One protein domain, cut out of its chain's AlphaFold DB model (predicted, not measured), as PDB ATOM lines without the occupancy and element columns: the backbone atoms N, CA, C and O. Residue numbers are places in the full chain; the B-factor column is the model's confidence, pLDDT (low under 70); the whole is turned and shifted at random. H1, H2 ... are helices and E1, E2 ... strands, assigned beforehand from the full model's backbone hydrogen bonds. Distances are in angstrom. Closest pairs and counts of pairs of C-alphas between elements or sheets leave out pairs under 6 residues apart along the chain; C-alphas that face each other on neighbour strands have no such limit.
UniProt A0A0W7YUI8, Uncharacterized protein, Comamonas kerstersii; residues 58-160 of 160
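This is residues 58 to 160 of the 160 residues of an uncharacterized protein of Comamonas kerstersii (UniProt A0A0W7YUI8). A twisted antiparallel sheet of five strands has the helix H1 packed over one face, while the shorter helix H2 sits near one end of E1 and only grazes the sheet. The long hairpin of E4 and E5 makes the greatest length, its far end reaching past E3 together with the link of residues 122 to 130. The printed part has 103 residues with two named helices and five named strands, along the chain H1, E1, E2, H2, E3, E4, E5; the sheet's order is E2, E1, E3, E4, E5, and the class is mixed, helices and strands. It is only just compact, close to loose, with a radius of gyration of the C-alphas of 14.9 A and spans of 45 by 33 by 23 A.

Begin in the sheet with E3, residues 114 to 121, 23.3 A long. E4 is residues 131 to 142, 36.7 A, and E5 is residues 147 to 159, ending at C-alpha 159 (59.944, -28.166, 33.934) after 37.2 A; E5 bends by 53 degrees at residue 150. E1 is residues 77 to 82, 16.8 A, and E2 residues 86 to 88, 7.2 A. Find C-alpha 61 at (25.797, -24.786, 45.140); from there H1, residues 61 to 73, runs 18.4 A. H2 is residues 100 to 109, 14.1 A.

Look first at E3 and E4, a hairpin, where N 117 and O 139 are 2.7 A apart, within hydrogen-bond range. E3, E4 and E5 form a meander, each strand the antiparallel neighbour of the one before; between E4 and E5, N 138 and O 152 are 2.7 A apart. On the other side of E3 is E1, with N 79 and O 118 2.9 A apart; the edge strand E2 forms a hairpin with E1, with N 87 and O 80 2.9 A apart. H1 and the sheet make two layers, a helix on one face: its height over the sheet is 9.1 A, and on the local plane it runs along the strands, at 21 degrees to E3. It lies over E3 and E4, and only just over E1, where 3 of its 13 C-alphas fall. The closest C-alphas of H1 and E5 are those of Met 61 and Val 147, 4.8 A apart. H2 only grazes the sheet with residues 103 to 109; its closest C-alpha pair with E1 is Phe 106 and Arg 82, 7.6 A. E2, H2 and E3 form a split strand-helix-strand unit, two strands running the same way with E1 between them, its crossover left-handed. H1 and H2 are apart. In H1 every O i to N i+4 pair is within hydrogen-bond range; in H2, 5 of 6 are.

The C-alphas farthest apart are those of Leu 129 and Lys 144, 46.2 A. The printed part has no cut and ends at residue 160, the chain's last; the link from E2 to H2, 11 residues, is long. Mean pLDDT of the printed part is 89.5, and residues 125 to 131 and 158 to 160 are under 70.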
ATOM      1  N   GLY A  58      27.961 -16.021  44.540       97.38
ATOM      2  CA  GLY A  58      26.500 -16.076  44.540       97.38
ATOM      3  C   GLY A  58      25.897 -17.191  43.677       97.38
ATOM      4  O   GLY A  58      24.685 -17.384  43.733       97.38
ATOM      5  N   MET A  59      26.696 -17.949  42.912       98.06
ATOM      6  CA  MET A  59      26.218 -19.138  42.195       98.06
ATOM      7  C   MET A  59      25.623 -20.152  43.184       98.06
ATOM      8  O   MET A  59      26.287 -20.470  44.178       98.06
ATOM      9  N   PRO A  60      24.423 -20.700  42.921       98.19
ATOM     10  CA  PRO A  60      23.871 -21.800  43.699       98.19
ATOM     11  C   PRO A  60      24.817 -23.002  43.749       98.19
ATOM     12  O   PRO A  60      25.395 -23.405  42.742       98.19
ATOM     13  N   MET A  61      24.932 -23.625  44.919       97.12
ATOM     14  CA  MET A  61      25.797 -24.786  45.140       97.12
ATOM     15  C   MET A  61      25.491 -25.937  44.173       97.12
ATOM     16  O   MET A  61      26.414 -26.596  43.710       97.12
ATOM     17  N   ALA A  62      24.215 -26.163  43.845       97.25
ATOM     18  CA  ALA A  62      23.813 -27.201  42.897       97.25
ATOM     19  C   ALA A  62      24.389 -26.955  41.489       97.25
ATOM     20  O   ALA A  62      25.015 -27.850  40.931       97.25
ATOM     21  N   GLU A  63      24.269 -25.725  40.975       98.00
ATOM     22  CA  GLU A  63      24.838 -25.311  39.680       98.00
ATOM     23  C   GLU A  63      26.368 -25.473  39.689       98.00
ATOM     24  O   GLU A  63      26.948 -26.072  38.785       98.00
ATOM     25  N   ALA A  64      27.033 -25.037  40.764       97.50
ATOM     26  CA  ALA A  64      28.476 -25.220  40.909       97.50
ATOM     27  C   ALA A  64      28.868 -26.708  40.906       97.50
ATOM     28  O   ALA A  64      29.856 -27.088  40.279       97.50
ATOM     29  N   PHE A  65      28.103 -27.573  41.574       97.38
ATOM     30  CA  PHE A  65      28.388 -29.008  41.643       97.38
ATOM     31  C   PHE A  65      28.169 -29.717  40.303       97.38
ATOM     32  O   PHE A  65      28.907 -30.653  39.990       97.38
ATOM     33  N   GLU A  66      27.221 -29.268  39.481       97.44
ATOM     34  CA  GLU A  66      27.077 -29.742  38.099       97.44
ATOM     35  C   GLU A  66      28.335 -29.440  37.278       97.44
ATOM     36  O   GLU A  66      28.881 -30.339  36.633       97.44
ATOM     37  N   LEU A  67      28.860 -28.215  37.366       97.62
ATOM     38  CA  LEU A  67      30.101 -27.834  36.688       97.62
ATOM     39  C   LEU A  67      31.319 -28.600  37.232       97.62
ATOM     40  O   LEU A  67      32.163 -29.048  36.453       97.62
ATOM     41  N   LEU A  68      31.402 -28.825  38.549       97.50
ATOM     42  CA  LEU A  68      32.452 -29.656  39.153       97.50
ATOM     43  C   LEU A  68      32.394 -31.107  38.658       97.50
ATOM     44  O   LEU A  68      33.438 -31.700  38.389       97.50
ATOM     45  N   ASN A  69      31.203 -31.684  38.479       96.94
ATOM     46  CA  ASN A  69      31.054 -33.023  37.902       96.94
ATOM     47  C   ASN A  69      31.532 -33.084  36.443       96.94
ATOM     48  O   ASN A  69      32.163 -34.062  36.045       96.94
ATOM     49  N   GLN A  70      31.292 -32.033  35.658       96.00
ATOM     50  CA  GLN A  70      31.799 -31.942  34.284       96.00
ATOM     51  C   GLN A  70      33.326 -31.777  34.243       96.00
ATOM     52  O   GLN A  70      33.994 -32.373  33.403       96.00
ATOM     53  N   LEU A  71      33.920 -31.040  35.184       95.62
ATOM     54  CA  LEU A  71      35.380 -31.011  35.331       95.62
ATOM     55  C   LEU A  71      35.919 -32.387  35.738       95.62
ATOM     56  O   LEU A  71      36.936 -32.839  35.215       95.62
ATOM     57  N   LYS A  72      35.218 -33.096  36.628       94.31
ATOM     58  CA  LYS A  72      35.597 -34.449  37.048       94.31
ATOM     59  C   LYS A  72      35.599 -35.439  35.882       94.31
ATOM     60  O   LYS A  72      36.501 -36.275  35.825       94.31
ATOM     61  N   SER A  73      34.643 -35.342  34.954       93.06
ATOM     62  CA  SER A  73      34.611 -36.186  33.750       93.06
ATOM     63  C   SER A  73      35.741 -35.874  32.762       93.06
ATOM     64  O   SER A  73      36.107 -36.740  31.975       93.06
ATOM     65  N   GLN A  74      36.352 -34.691  32.864       90.50
ATOM     66  CA  GLN A  74      37.569 -34.284  32.147       90.50
ATOM     67  C   GLN A  74      38.854 -34.537  32.959       90.50
ATOM     68  O   GLN A  74      39.869 -33.855  32.773       90.50
ATOM     69  N   GLU A  75      38.806 -35.506  33.877       92.19
ATOM     70  CA  GLU A  75      39.936 -35.990  34.682       92.19
ATOM     71  C   GLU A  75      40.534 -34.959  35.653       92.19
ATOM     72  O   GLU A  75      41.643 -35.140  36.162       92.19
ATOM     73  N   PHE A  76      39.806 -33.887  35.979       94.81
ATOM     74  CA  PHE A  76      40.232 -33.012  37.066       94.81
ATOM     75  C   PHE A  76      40.155 -33.752  38.407       94.81
ATOM     76  O   PHE A  76      39.174 -34.425  38.751       94.81
ATOM     77  N   SER A  77      41.199 -33.593  39.211       96.31
ATOM     78  CA  SER A  77      41.189 -34.014  40.607       96.31
ATOM     79  C   SER A  77      40.465 -32.965  41.440       96.31
ATOM     80  O   SER A  77      40.791 -31.785  41.357       96.31
ATOM     81  N   ILE A  78      39.488 -33.387  42.242       97.81
ATOM     82  CA  ILE A  78      38.687 -32.487  43.075       97.81
ATOM     83  C   ILE A  78      38.770 -32.965  44.517       97.81
ATOM     84  O   ILE A  78      38.432 -34.111  44.825       97.81
ATOM     85  N   TYR A  79      39.221 -32.075  45.388       96.69
ATOM     86  CA  TYR A  79      39.332 -32.299  46.823       96.69
ATOM     87  C   TYR A  79      38.419 -31.328  47.548       96.69
ATOM     88  O   TYR A  79      38.391 -30.145  47.221       96.69
ATOM     89  N   GLU A  80      37.695 -31.823  48.540       96.88
ATOM     90  CA  GLU A  80      36.918 -30.995  49.450       96.88
ATOM     91  C   GLU A  80      37.635 -30.914  50.793       96.88
ATOM     92  O   GLU A  80      38.065 -31.925  51.355       96.88
ATOM     93  N   TYR A  81      37.746 -29.699  51.305       95.00
ATOM     94  CA  TYR A  81      38.288 -29.367  52.608       95.00
ATOM     95  C   TYR A  81      37.193 -28.687  53.417       95.00
ATOM     96  O   TYR A  81      36.532 -27.759  52.946       95.00
ATOM     97  N   ARG A  82      36.999 -29.150  54.642       94.25
ATOM     98  CA  ARG A  82      36.052 -28.606  55.612       94.25
ATOM     99  C   ARG A  82      36.785 -28.271  56.898       94.25
ATOM    100  O   ARG A  82      37.968 -28.574  57.044       94.25
ATOM    101  N   HIS A  83      36.075 -27.670  57.840       91.19
ATOM    102  CA  HIS A  83      36.627 -27.411  59.161       91.19
ATOM    103  C   HIS A  83      37.100 -28.712  59.839       91.19
ATOM    104  O   HIS A  83      38.182 -28.768  60.411       91.19
ATOM    105  N   GLU A  84      36.321 -29.782  59.699       90.19
ATOM    106  CA  GLU A  84      36.521 -31.070  60.366       90.19
ATOM    107  C   GLU A  84      37.466 -32.045  59.639       90.19
ATOM    108  O   GLU A  84      37.924 -33.019  60.238       90.19
ATOM    109  N   GLY A  85      37.768 -31.824  58.356       93.50
ATOM    110  CA  GLY A  85      38.549 -32.790  57.586       93.50
ATOM    111  C   GLY A  85      38.567 -32.560  56.083       93.50
ATOM    112  O   GLY A  85      38.197 -31.500  55.583       93.50
ATOM    113  N   THR A  86      39.005 -33.577  55.347       95.06
ATOM    114  CA  THR A  86      39.143 -33.539  53.889       95.06
ATOM    115  C   THR A  86      38.715 -34.849  53.232       95.06
ATOM    116  O   THR A  86      38.762 -35.917  53.847       95.06
ATOM    117  N   ARG A  87      38.290 -34.774  51.969       95.31
ATOM    118  CA  ARG A  87      37.990 -35.937  51.127       95.31
ATOM    119  C   ARG A  87      38.301 -35.695  49.662       95.31
ATOM    120  O   ARG A  87      38.336 -34.562  49.187       95.31
ATOM    121  N   ILE A  88      38.419 -36.796  48.929       96.19
ATOM    122  CA  ILE A  88      38.315 -36.793  47.470       96.19
ATOM    123  C   ILE A  88      36.833 -36.644  47.119       96.19
ATOM    124  O   ILE A  88      36.011 -37.464  47.519       96.19
ATOM    125  N   TRP A  89      36.474 -35.603  46.385       96.31
ATOM    126  CA  TRP A  89      35.086 -35.339  46.014       96.31
ATOM    127  C   TRP A  89      34.707 -36.074  44.708       96.31
ATOM    128  O   TRP A  89      35.570 -36.246  43.838       96.31
ATOM    129  N   PRO A  90      33.441 -36.507  44.518       93.06
ATOM    130  CA  PRO A  90      32.316 -36.450  45.468       93.06
ATOM    131  C   PRO A  90      32.216 -37.657  46.411       93.06
ATOM    132  O   PRO A  90      31.585 -37.559  47.462       93.06
ATOM    133  N   ASN A  91      32.840 -38.781  46.051       91.75
ATOM    134  CA  ASN A  91      32.530 -40.092  46.634       91.75
ATOM    135  C   ASN A  91      33.487 -40.544  47.747       91.75
ATOM    136  O   ASN A  91      33.294 -41.609  48.325       91.75
ATOM    137  N   GLY A  92      34.544 -39.785  48.029       91.81
ATOM    138  CA  GLY A  92      35.485 -40.118  49.090       91.81
ATOM    139  C   GLY A  92      34.873 -39.935  50.477       91.81
ATOM    140  O   GLY A  92      34.062 -39.038  50.716       91.81
ATOM    141  N   GLU A  93      35.310 -40.770  51.411       94.50
ATOM    142  CA  GLU A  93      35.002 -40.603  52.828       94.50
ATOM    143  C   GLU A  93      35.671 -39.332  53.373       94.50
ATOM    144  O   GLU A  93      36.837 -39.059  53.073       94.50
ATOM    145  N   LEU A  94      34.934 -38.564  54.181       93.62
ATOM    146  CA  LEU A  94      35.473 -37.417  54.906       93.62
ATOM    147  C   LEU A  94      36.359 -37.903  56.046       93.62
ATOM    148  O   LEU A  94      35.872 -38.448  57.032       93.62
ATOM    149  N   LYS A  95      37.667 -37.686  55.905       94.25
ATOM    150  CA  LYS A  95      38.661 -38.085  56.896       94.25
ATOM    151  C   LYS A  95      39.164 -36.867  57.665       94.25
ATOM    152  O   LYS A  95      39.378 -35.819  57.049       94.25
ATOM    153  N   PRO A  96      39.406 -36.987  58.980       92.62
ATOM    154  CA  PRO A  96      40.097 -35.951  59.734       92.62
ATOM    155  C   PRO A  96      41.455 -35.619  59.110       92.62
ATOM    156  O   PRO A  96      42.082 -36.453  58.449       92.62
ATOM    157  N   TYR A  97      41.936 -34.401  59.341       90.75
ATOM    158  CA  TYR A  97      43.283 -34.025  58.931       90.75
ATOM    159  C   TYR A  97      44.327 -34.899  59.634       90.75
ATOM    160  O   TYR A  97      44.338 -34.997  60.857       90.75
ATOM    161  N   ALA A  98      45.223 -35.507  58.852       84.62
ATOM    162  CA  ALA A  98      46.257 -36.405  59.376       84.62
ATOM    163  C   ALA A  98      47.343 -35.689  60.202       84.62
ATOM    164  O   ALA A  98      48.028 -36.323  60.994       84.62
ATOM    165  N   ASP A  99      47.515 -34.383  59.993       89.25
ATOM    166  CA  ASP A  99      48.537 -33.563  60.640       89.25
ATOM    167  C   ASP A  99      47.879 -32.429  61.436       89.25
ATOM    168  O   ASP A  99      47.055 -31.682  60.902       89.25
ATOM    169  N   GLU A 100      48.267 -32.279  62.704       86.38
ATOM    170  CA  GLU A 100      47.739 -31.263  63.621       86.38
ATOM    171  C   GLU A 100      48.114 -29.836  63.193       86.38
ATOM    172  O   GLU A 100      47.331 -28.902  63.391       86.38
ATOM    173  N   ALA A 101      49.272 -29.630  62.555       88.50
ATOM    174  CA  ALA A 101      49.633 -28.308  62.042       88.50
ATOM    175  C   ALA A 101      48.728 -27.913  60.863       88.50
ATOM    176  O   ALA A 101      48.162 -26.812  60.840       88.50
ATOM    177  N   ARG A 102      48.530 -28.835  59.916       83.50
ATOM    178  CA  ARG A 102      47.589 -28.695  58.799       83.50
ATOM    179  C   ARG A 102      46.154 -28.500  59.285       83.50
ATOM    180  O   ARG A 102      45.475 -27.612  58.776       83.50
ATOM    181  N   LYS A 103      45.719 -29.261  60.291       87.62
ATOM    182  CA  LYS A 103      44.411 -29.113  60.937       87.62
ATOM    183  C   LYS A 103      44.214 -27.696  61.468       87.62
ATOM    184  O   LYS A 103      43.322 -27.000  61.001       87.62
ATOM    185  N   LYS A 104      45.118 -27.211  62.327       88.69
ATOM    186  CA  LYS A 104      45.050 -25.846  62.882       88.69
ATOM    187  C   LYS A 104      45.084 -24.758  61.814       88.69
ATOM    188  O   LYS A 104      44.573 -23.662  62.036       88.69
ATOM    189  N   LYS A 105      45.761 -24.991  60.688       87.50
ATOM    190  CA  LYS A 105      45.747 -24.063  59.552       87.50
ATOM    191  C   LYS A 105      44.357 -24.033  58.908       87.50
ATOM    192  O   LYS A 105      43.763 -22.963  58.822       87.50
ATOM    193  N   PHE A 106      43.817 -25.185  58.517       85.56
ATOM    194  CA  PHE A 106      42.516 -25.247  57.849       85.56
ATOM    195  C   PHE A 106      41.347 -24.876  58.758       85.56
ATOM    196  O   PHE A 106      40.438 -24.208  58.292       85.56
ATOM    197  N   GLU A 107      41.388 -25.196  60.050       84.81
ATOM    198  CA  GLU A 107      40.375 -24.751  61.016       84.81
ATOM    199  C   GLU A 107      40.302 -23.219  61.127       84.81
ATOM    200  O   GLU A 107      39.229 -22.670  61.369       84.81
ATOM    201  N   ARG A 108      41.432 -22.523  60.929       85.75
ATOM    202  CA  ARG A 108      41.495 -21.052  60.900       85.75
ATOM    203  C   ARG A 108      41.037 -20.468  59.567       85.75
ATOM    204  O   ARG A 108      40.460 -19.388  59.544       85.75
ATOM    205  N   GLU A 109      41.318 -21.157  58.468       86.12
ATOM    206  CA  GLU A 109      41.031 -20.677  57.113       86.12
ATOM    207  C   GLU A 109      39.640 -21.066  56.588       86.12
ATOM    208  O   GLU A 109      39.124 -20.414  55.681       86.12
ATOM    209  N   ILE A 110      39.053 -22.141  57.116       88.62
ATOM    210  CA  ILE A 110      37.766 -22.706  56.708       88.62
ATOM    211  C   ILE A 110      36.846 -22.677  57.924       88.62
ATOM    212  O   ILE A 110      36.976 -23.461  58.871       88.62
ATOM    213  N   THR A 111      35.907 -21.739  57.903       88.75
ATOM    214  CA  THR A 111      34.920 -21.585  58.969       88.75
ATOM    215  C   THR A 111      33.935 -22.752  58.968       88.75
ATOM    216  O   THR A 111      33.633 -23.346  57.929       88.75
ATOM    217  N   GLN A 112      33.403 -23.088  60.144       89.56
ATOM    218  CA  GLN A 112      32.386 -24.132  60.262       89.56
ATOM    219  C   GLN A 112      31.175 -23.837  59.369       89.56
ATOM    220  O   GLN A 112      30.647 -22.724  59.356       89.56
ATOM    221  N   GLY A 113      30.717 -24.855  58.640       89.75
ATOM    222  CA  GLY A 113      29.630 -24.716  57.670       89.75
ATOM    223  C   GLY A 113      30.061 -24.156  56.312       89.75
ATOM    224  O   GLY A 113      29.195 -23.866  55.491       89.75
ATOM    225  N   THR A 114      31.365 -24.029  56.049       94.50
ATOM    226  CA  THR A 114      31.894 -23.783  54.702       94.50
ATOM    227  C   THR A 114      32.665 -24.989  54.185       94.50
ATOM    228  O   THR A 114      33.177 -25.810  54.949       94.50
ATOM    229  N   SER A 115      32.708 -25.133  52.868       95.56
ATOM    230  CA  SER A 115      33.492 -26.153  52.177       95.56
ATOM    231  C   SER A 115      34.366 -25.482  51.132       95.56
ATOM    232  O   SER A 115      33.885 -24.673  50.340       95.56
ATOM    233  N   ARG A 116      35.654 -25.807  51.136       96.62
ATOM    234  CA  ARG A 116      36.628 -25.360  50.144       96.62
ATOM    235  C   ARG A 116      36.910 -26.506  49.183       96.62
ATOM    236  O   ARG A 116      37.417 -27.545  49.591       96.62
ATOM    237  N   PHE A 117      36.612 -26.309  47.911       97.38
ATOM    238  CA  PHE A 117      36.881 -27.258  46.843       97.38
ATOM    239  C   PHE A 117      38.129 -26.831  46.090       97.38
ATOM    240  O   PHE A 117      38.147 -25.751  45.510       97.38
ATOM    241  N   THR A 118      39.154 -27.674  46.070       97.06
ATOM    242  CA  THR A 118      40.318 -27.488  45.201       97.06
ATOM    243  C   THR A 118      40.192 -28.415  44.007       97.06
ATOM    244  O   THR A 118      40.183 -29.638  44.154       97.06
ATOM    245  N   VAL A 119      40.112 -27.819  42.828       97.12
ATOM    246  CA  VAL A 119      40.013 -28.473  41.529       97.12
ATOM    247  C   VAL A 119      41.356 -28.330  40.837       97.12
ATOM    248  O   VAL A 119      41.849 -27.216  40.709       97.12
ATOM    249  N   ARG A 120      41.972 -29.433  40.413       95.75
ATOM    250  CA  ARG A 120      43.347 -29.455  39.908       95.75
ATOM    251  C   ARG A 120      43.477 -30.328  38.668       95.75
ATOM    252  O   ARG A 120      42.967 -31.450  38.652       95.75
ATOM    253  N   LYS A 121      44.234 -29.856  37.680       92.94
ATOM    254  CA  LYS A 121      44.732 -30.668  36.565       92.94
ATOM    255  C   LYS A 121      46.198 -30.336  36.326       92.94
ATOM    256  O   LYS A 121      46.529 -29.200  36.013       92.94
ATOM    257  N   ASP A 122      47.063 -31.329  36.515       84.88
ATOM    258  CA  ASP A 122      48.523 -31.161  36.449       84.88
ATOM    259  C   ASP A 122      49.065 -31.022  35.031       84.88
ATOM    260  O   ASP A 122      50.152 -30.483  34.834       84.88
ATOM    261  N   GLN A 123      48.317 -31.527  34.053       81.88
ATOM    262  CA  GLN A 123      48.672 -31.475  32.645       81.88
ATOM    263  C   GLN A 123      47.437 -31.057  31.857       81.88
ATOM    264  O   GLN A 123      46.548 -31.867  31.581       81.88
ATOM    265  N   TYR A 124      47.362 -29.774  31.521       71.75
ATOM    266  CA  TYR A 124      46.391 -29.269  30.561       71.75
ATOM    267  C   TYR A 124      47.157 -28.505  29.469       71.75
ATOM    268  O   TYR A 124      47.854 -27.530  29.732       71.75
ATOM    269  N   GLY A 125      47.113 -29.025  28.241       61.22
ATOM    270  CA  GLY A 125      47.953 -28.560  27.134       61.22
ATOM    271  C   GLY A 125      49.331 -29.240  27.058       61.22
ATOM    272  O   GLY A 125      49.851 -29.781  28.033       61.22
ATOM    273  N   ARG A 126      49.925 -29.242  25.857       52.81
ATOM    274  CA  ARG A 126      51.304 -29.695  25.598       52.81
ATOM    275  C   ARG A 126      52.128 -28.507  25.118       52.81
ATOM    276  O   ARG A 126      52.041 -28.139  23.951       52.81
ATOM    277  N   GLU A 127      52.982 -27.963  25.976       52.16
ATOM    278  CA  GLU A 127      54.045 -27.047  25.555       52.16
ATOM    279  C   GLU A 127      55.391 -27.774  25.609       52.16
ATOM    280  O   GLU A 127      56.170 -27.635  26.539       52.16
ATOM    281  N   ARG A 128      55.692 -28.539  24.552       52.69
ATOM    282  CA  ARG A 128      56.973 -29.254  24.365       52.69
ATOM    283  C   ARG A 128      57.196 -30.390  25.386       52.69
ATOM    284  O   ARG A 128      56.552 -30.477  26.418       52.69
ATOM    285  N   LEU A 129      58.106 -31.313  25.069       57.09
ATOM    286  CA  LEU A 129      58.346 -32.558  25.828       57.09
ATOM    287  C   LEU A 129      58.793 -32.364  27.296       57.09
ATOM    288  O   LEU A 129      58.854 -33.347  28.024       57.09
ATOM    289  N   ILE A 130      59.127 -31.138  27.718       57.09
ATOM    290  CA  ILE A 130      59.852 -30.860  28.972       57.09
ATOM    291  C   ILE A 130      59.073 -29.909  29.903       57.09
ATOM    292  O   ILE A 130      59.378 -29.849  31.089       57.09
ATOM    293  N   ILE A 131      58.056 -29.184  29.413       64.19
ATOM    294  CA  ILE A 131      57.288 -28.223  30.222       64.19
ATOM    295  C   ILE A 131      55.837 -28.695  30.327       64.19
ATOM    296  O   ILE A 131      55.130 -28.817  29.326       64.19
ATOM    297  N   SER A 132      55.377 -28.939  31.553       72.88
ATOM    298  CA  SER A 132      53.973 -29.218  31.851       72.88
ATOM    299  C   SER A 132      53.318 -28.008  32.505       72.88
ATOM    300  O   SER A 132      53.839 -27.470  33.486       72.88
ATOM    301  N   LYS A 133      52.155 -27.605  31.988       85.00
ATOM    302  CA  LYS A 133      51.297 -26.603  32.622       85.00
ATOM    303  C   LYS A 133      50.237 -27.286  33.470       85.00
ATOM    304  O   LYS A 133      49.545 -28.190  32.996       85.00
ATOM    305  N   GLY A 134      50.100 -26.808  34.698       90.69
ATOM    306  CA  GLY A 134      49.045 -27.200  35.612       90.69
ATOM    307  C   GLY A 134      48.143 -26.021  35.954       90.69
ATOM    308  O   GLY A 134      48.578 -24.868  35.977       90.69
ATOM    309  N   VAL A 135      46.872 -26.324  36.188       94.31
ATOM    310  CA  VAL A 135      45.853 -25.365  36.623       94.31
ATOM    311  C   VAL A 135      45.234 -25.850  37.919       94.31
ATOM    312  O   VAL A 135      44.977 -27.048  38.101       94.31
ATOM    313  N   ALA A 136      44.966 -24.910  38.817       96.12
ATOM    314  CA  ALA A 136      44.140 -25.154  39.977       96.12
ATOM    315  C   ALA A 136      43.141 -24.020  40.176       96.12
ATOM    316  O   ALA A 136      43.422 -22.855  39.902       96.12
ATOM    317  N   MET A 137      41.963 -24.390  40.659       97.19
ATOM    318  CA  MET A 137      40.923 -23.480  41.106       97.19
ATOM    319  C   MET A 137      40.518 -23.863  42.519       97.19
ATOM    320  O   MET A 137      40.385 -25.047  42.837       97.19
ATOM    321  N   THR A 138      40.292 -22.869  43.360       97.50
ATOM    322  CA  THR A 138      39.761 -23.032  44.704       97.50
ATOM    323  C   THR A 138      38.424 -22.323  44.788       97.50
ATOM    324  O   THR A 138      38.351 -21.116  44.589       97.50
ATOM    325  N   LEU A 139      37.366 -23.069  45.089       97.50
ATOM    326  CA  LEU A 139      36.020 -22.551  45.284       97.50
ATOM    327  C   LEU A 139      35.661 -22.674  46.756       97.50
ATOM    328  O   LEU A 139      35.787 -23.758  47.323       97.50
ATOM    329  N   THR A 140      35.165 -21.611  47.373       96.94
ATOM    330  CA  THR A 140      34.594 -21.697  48.722       96.94
ATOM    331  C   THR A 140      33.080 -21.618  48.629       96.94
ATOM    332  O   THR A 140      32.543 -20.727  47.974       96.94
ATOM    333  N   VAL A 141      32.392 -22.544  49.287       96.94
ATOM    334  CA  VAL A 141      30.932 -22.654  49.322       96.94
ATOM    335  C   VAL A 141      30.456 -22.516  50.762       96.94
ATOM    336  O   VAL A 141      30.965 -23.191  51.657       96.94
ATOM    337  N   ASP A 142      29.468 -21.656  50.983       95.94
ATOM    338  CA  ASP A 142      28.736 -21.565  52.245       95.94
ATOM    339  C   ASP A 142      27.590 -22.581  52.216       95.94
ATOM    340  O   ASP A 142      26.671 -22.461  51.404       95.94
ATOM    341  N   ALA A 143      27.636 -23.589  53.089       90.75
ATOM    342  CA  ALA A 143      26.634 -24.649  53.125       90.75
ATOM    343  C   ALA A 143      25.289 -24.174  53.698       90.75
ATOM    344  O   ALA A 143      24.254 -24.743  53.359       90.75
ATOM    345  N   LYS A 144      25.278 -23.130  54.540       91.88
ATOM    346  CA  LYS A 144      24.038 -22.576  55.106       91.88
ATOM    347  C   LYS A 144      23.269 -21.782  54.061       91.88
ATOM    348  O   LYS A 144      22.048 -21.877  53.995       91.88
ATOM    349  N   LYS A 145      23.983 -20.990  53.260       94.81
ATOM    350  CA  LYS A 145      23.396 -20.210  52.160       94.81
ATOM    351  C   LYS A 145      23.288 -21.006  50.860       94.81
ATOM    352  O   LYS A 145      22.605 -20.558  49.949       94.81
ATOM    353  N   ALA A 146      23.956 -22.157  50.783       95.88
ATOM    354  CA  ALA A 146      24.065 -23.006  49.602       95.88
ATOM    355  C   ALA A 146      24.549 -22.241  48.356       95.88
ATOM    356  O   ALA A 146      24.002 -22.414  47.266       95.88
ATOM    357  N   VAL A 147      25.580 -21.401  48.507       97.75
ATOM    358  CA  VAL A 147      26.155 -20.605  47.407       97.75
ATOM    359  C   VAL A 147      27.679 -20.589  47.428       97.75
ATOM    360  O   VAL A 147      28.304 -20.688  48.487       97.75
ATOM    361  N   VAL A 148      28.278 -20.403  46.254       97.12
ATOM    362  CA  VAL A 148      29.696 -20.055  46.104       97.12
ATOM    363  C   VAL A 148      29.927 -18.659  46.681       97.12
ATOM    364  O   VAL A 148      29.213 -17.721  46.337       97.12
ATOM    365  N   ILE A 149      30.924 -18.500  47.546       96.81
ATOM    366  CA  ILE A 149      31.275 -17.213  48.167       96.81
ATOM    367  C   ILE A 149      32.589 -16.633  47.645       96.81
ATOM    368  O   ILE A 149      32.743 -15.415  47.626       96.81
ATOM    369  N   SER A 150      33.520 -17.472  47.193       96.44
ATOM    370  CA  SER A 150      34.769 -17.019  46.578       96.44
ATOM    371  C   SER A 150      35.311 -18.045  45.597       96.44
ATOM    372  O   SER A 150      35.071 -19.247  45.749       96.44
ATOM    373  N   VAL A 151      36.050 -17.550  44.604       96.88
ATOM    374  CA  VAL A 151      36.785 -18.360  43.637       96.88
ATOM    375  C   VAL A 151      38.151 -17.736  43.405       96.88
ATOM    376  O   VAL A 151      38.264 -16.543  43.139       96.88
ATOM    377  N   GLU A 152      39.176 -18.566  43.498       97.06
ATOM    378  CA  GLU A 152      40.569 -18.233  43.214       97.06
ATOM    379  C   GLU A 152      41.114 -19.260  42.231       97.06
ATOM    380  O   GLU A 152      40.668 -20.408  42.212       97.06
ATOM    381  N   ALA A 153      42.070 -18.870  41.402       96.31
ATOM    382  CA  ALA A 153      42.684 -19.772  40.449       96.31
ATOM    383  C   ALA A 153      44.113 -19.355  40.127       96.31
ATOM    384  O   ALA A 153      44.452 -18.172  40.130       96.31
ATOM    385  N   ASN A 154      44.935 -20.347  39.817       94.81
ATOM    386  CA  ASN A 154      46.321 -20.155  39.442       94.81
ATOM    387  C   ASN A 154      46.728 -21.145  38.351       94.81
ATOM    388  O   ASN A 154      46.230 -22.272  38.271       94.81
ATOM    389  N   ILE A 155      47.678 -20.711  37.529       92.19
ATOM    390  CA  ILE A 155      48.377 -21.551  36.558       92.19
ATOM    391  C   ILE A 155      49.846 -21.579  36.961       92.19
ATOM    392  O   ILE A 155      50.431 -20.539  37.280       92.19
ATOM    393  N   TRP A 156      50.446 -22.763  36.927       87.25
ATOM    394  CA  TRP A 156      51.888 -22.933  37.069       87.25
ATOM    395  C   TRP A 156      52.446 -23.712  35.886       87.25
ATOM    396  O   TRP A 156      51.780 -24.562  35.296       87.25
ATOM    397  N   ALA A 157      53.702 -23.431  35.568       81.81
ATOM    398  CA  ALA A 157      54.502 -24.242  34.670       81.81
ATOM    399  C   ALA A 157      55.583 -24.938  35.497       81.81
ATOM    400  O   ALA A 157      56.250 -24.305  36.316       81.81
ATOM    401  N   SER A 158      55.752 -26.237  35.288       67.75
ATOM    402  CA  SER A 158      56.867 -27.004  35.836       67.75
ATOM    403  C   SER A 158      57.682 -27.587  34.690       67.75
ATOM    404  O   SER A 158      57.125 -28.189  33.772       67.75
ATOM    405  N   SER A 159      58.998 -27.405  34.748       61.56
ATOM    406  CA  SER A 159      59.944 -28.166  33.934       61.56
ATOM    407  C   SER A 159      60.262 -29.486  34.633       61.56
ATOM    408  O   SER A 159      60.432 -29.487  35.855       61.56
ATOM    409  N   ILE A 160      60.344 -30.577  33.872       56.41
ATOM    410  CA  ILE A 160      60.934 -31.845  34.337       56.41
ATOM    411  C   ILE A 160      62.456 -31.707  34.389       56.41
ATOM    412  O   ILE A 160      63.015 -31.121  33.433       56.41
TER     413      ILE A 160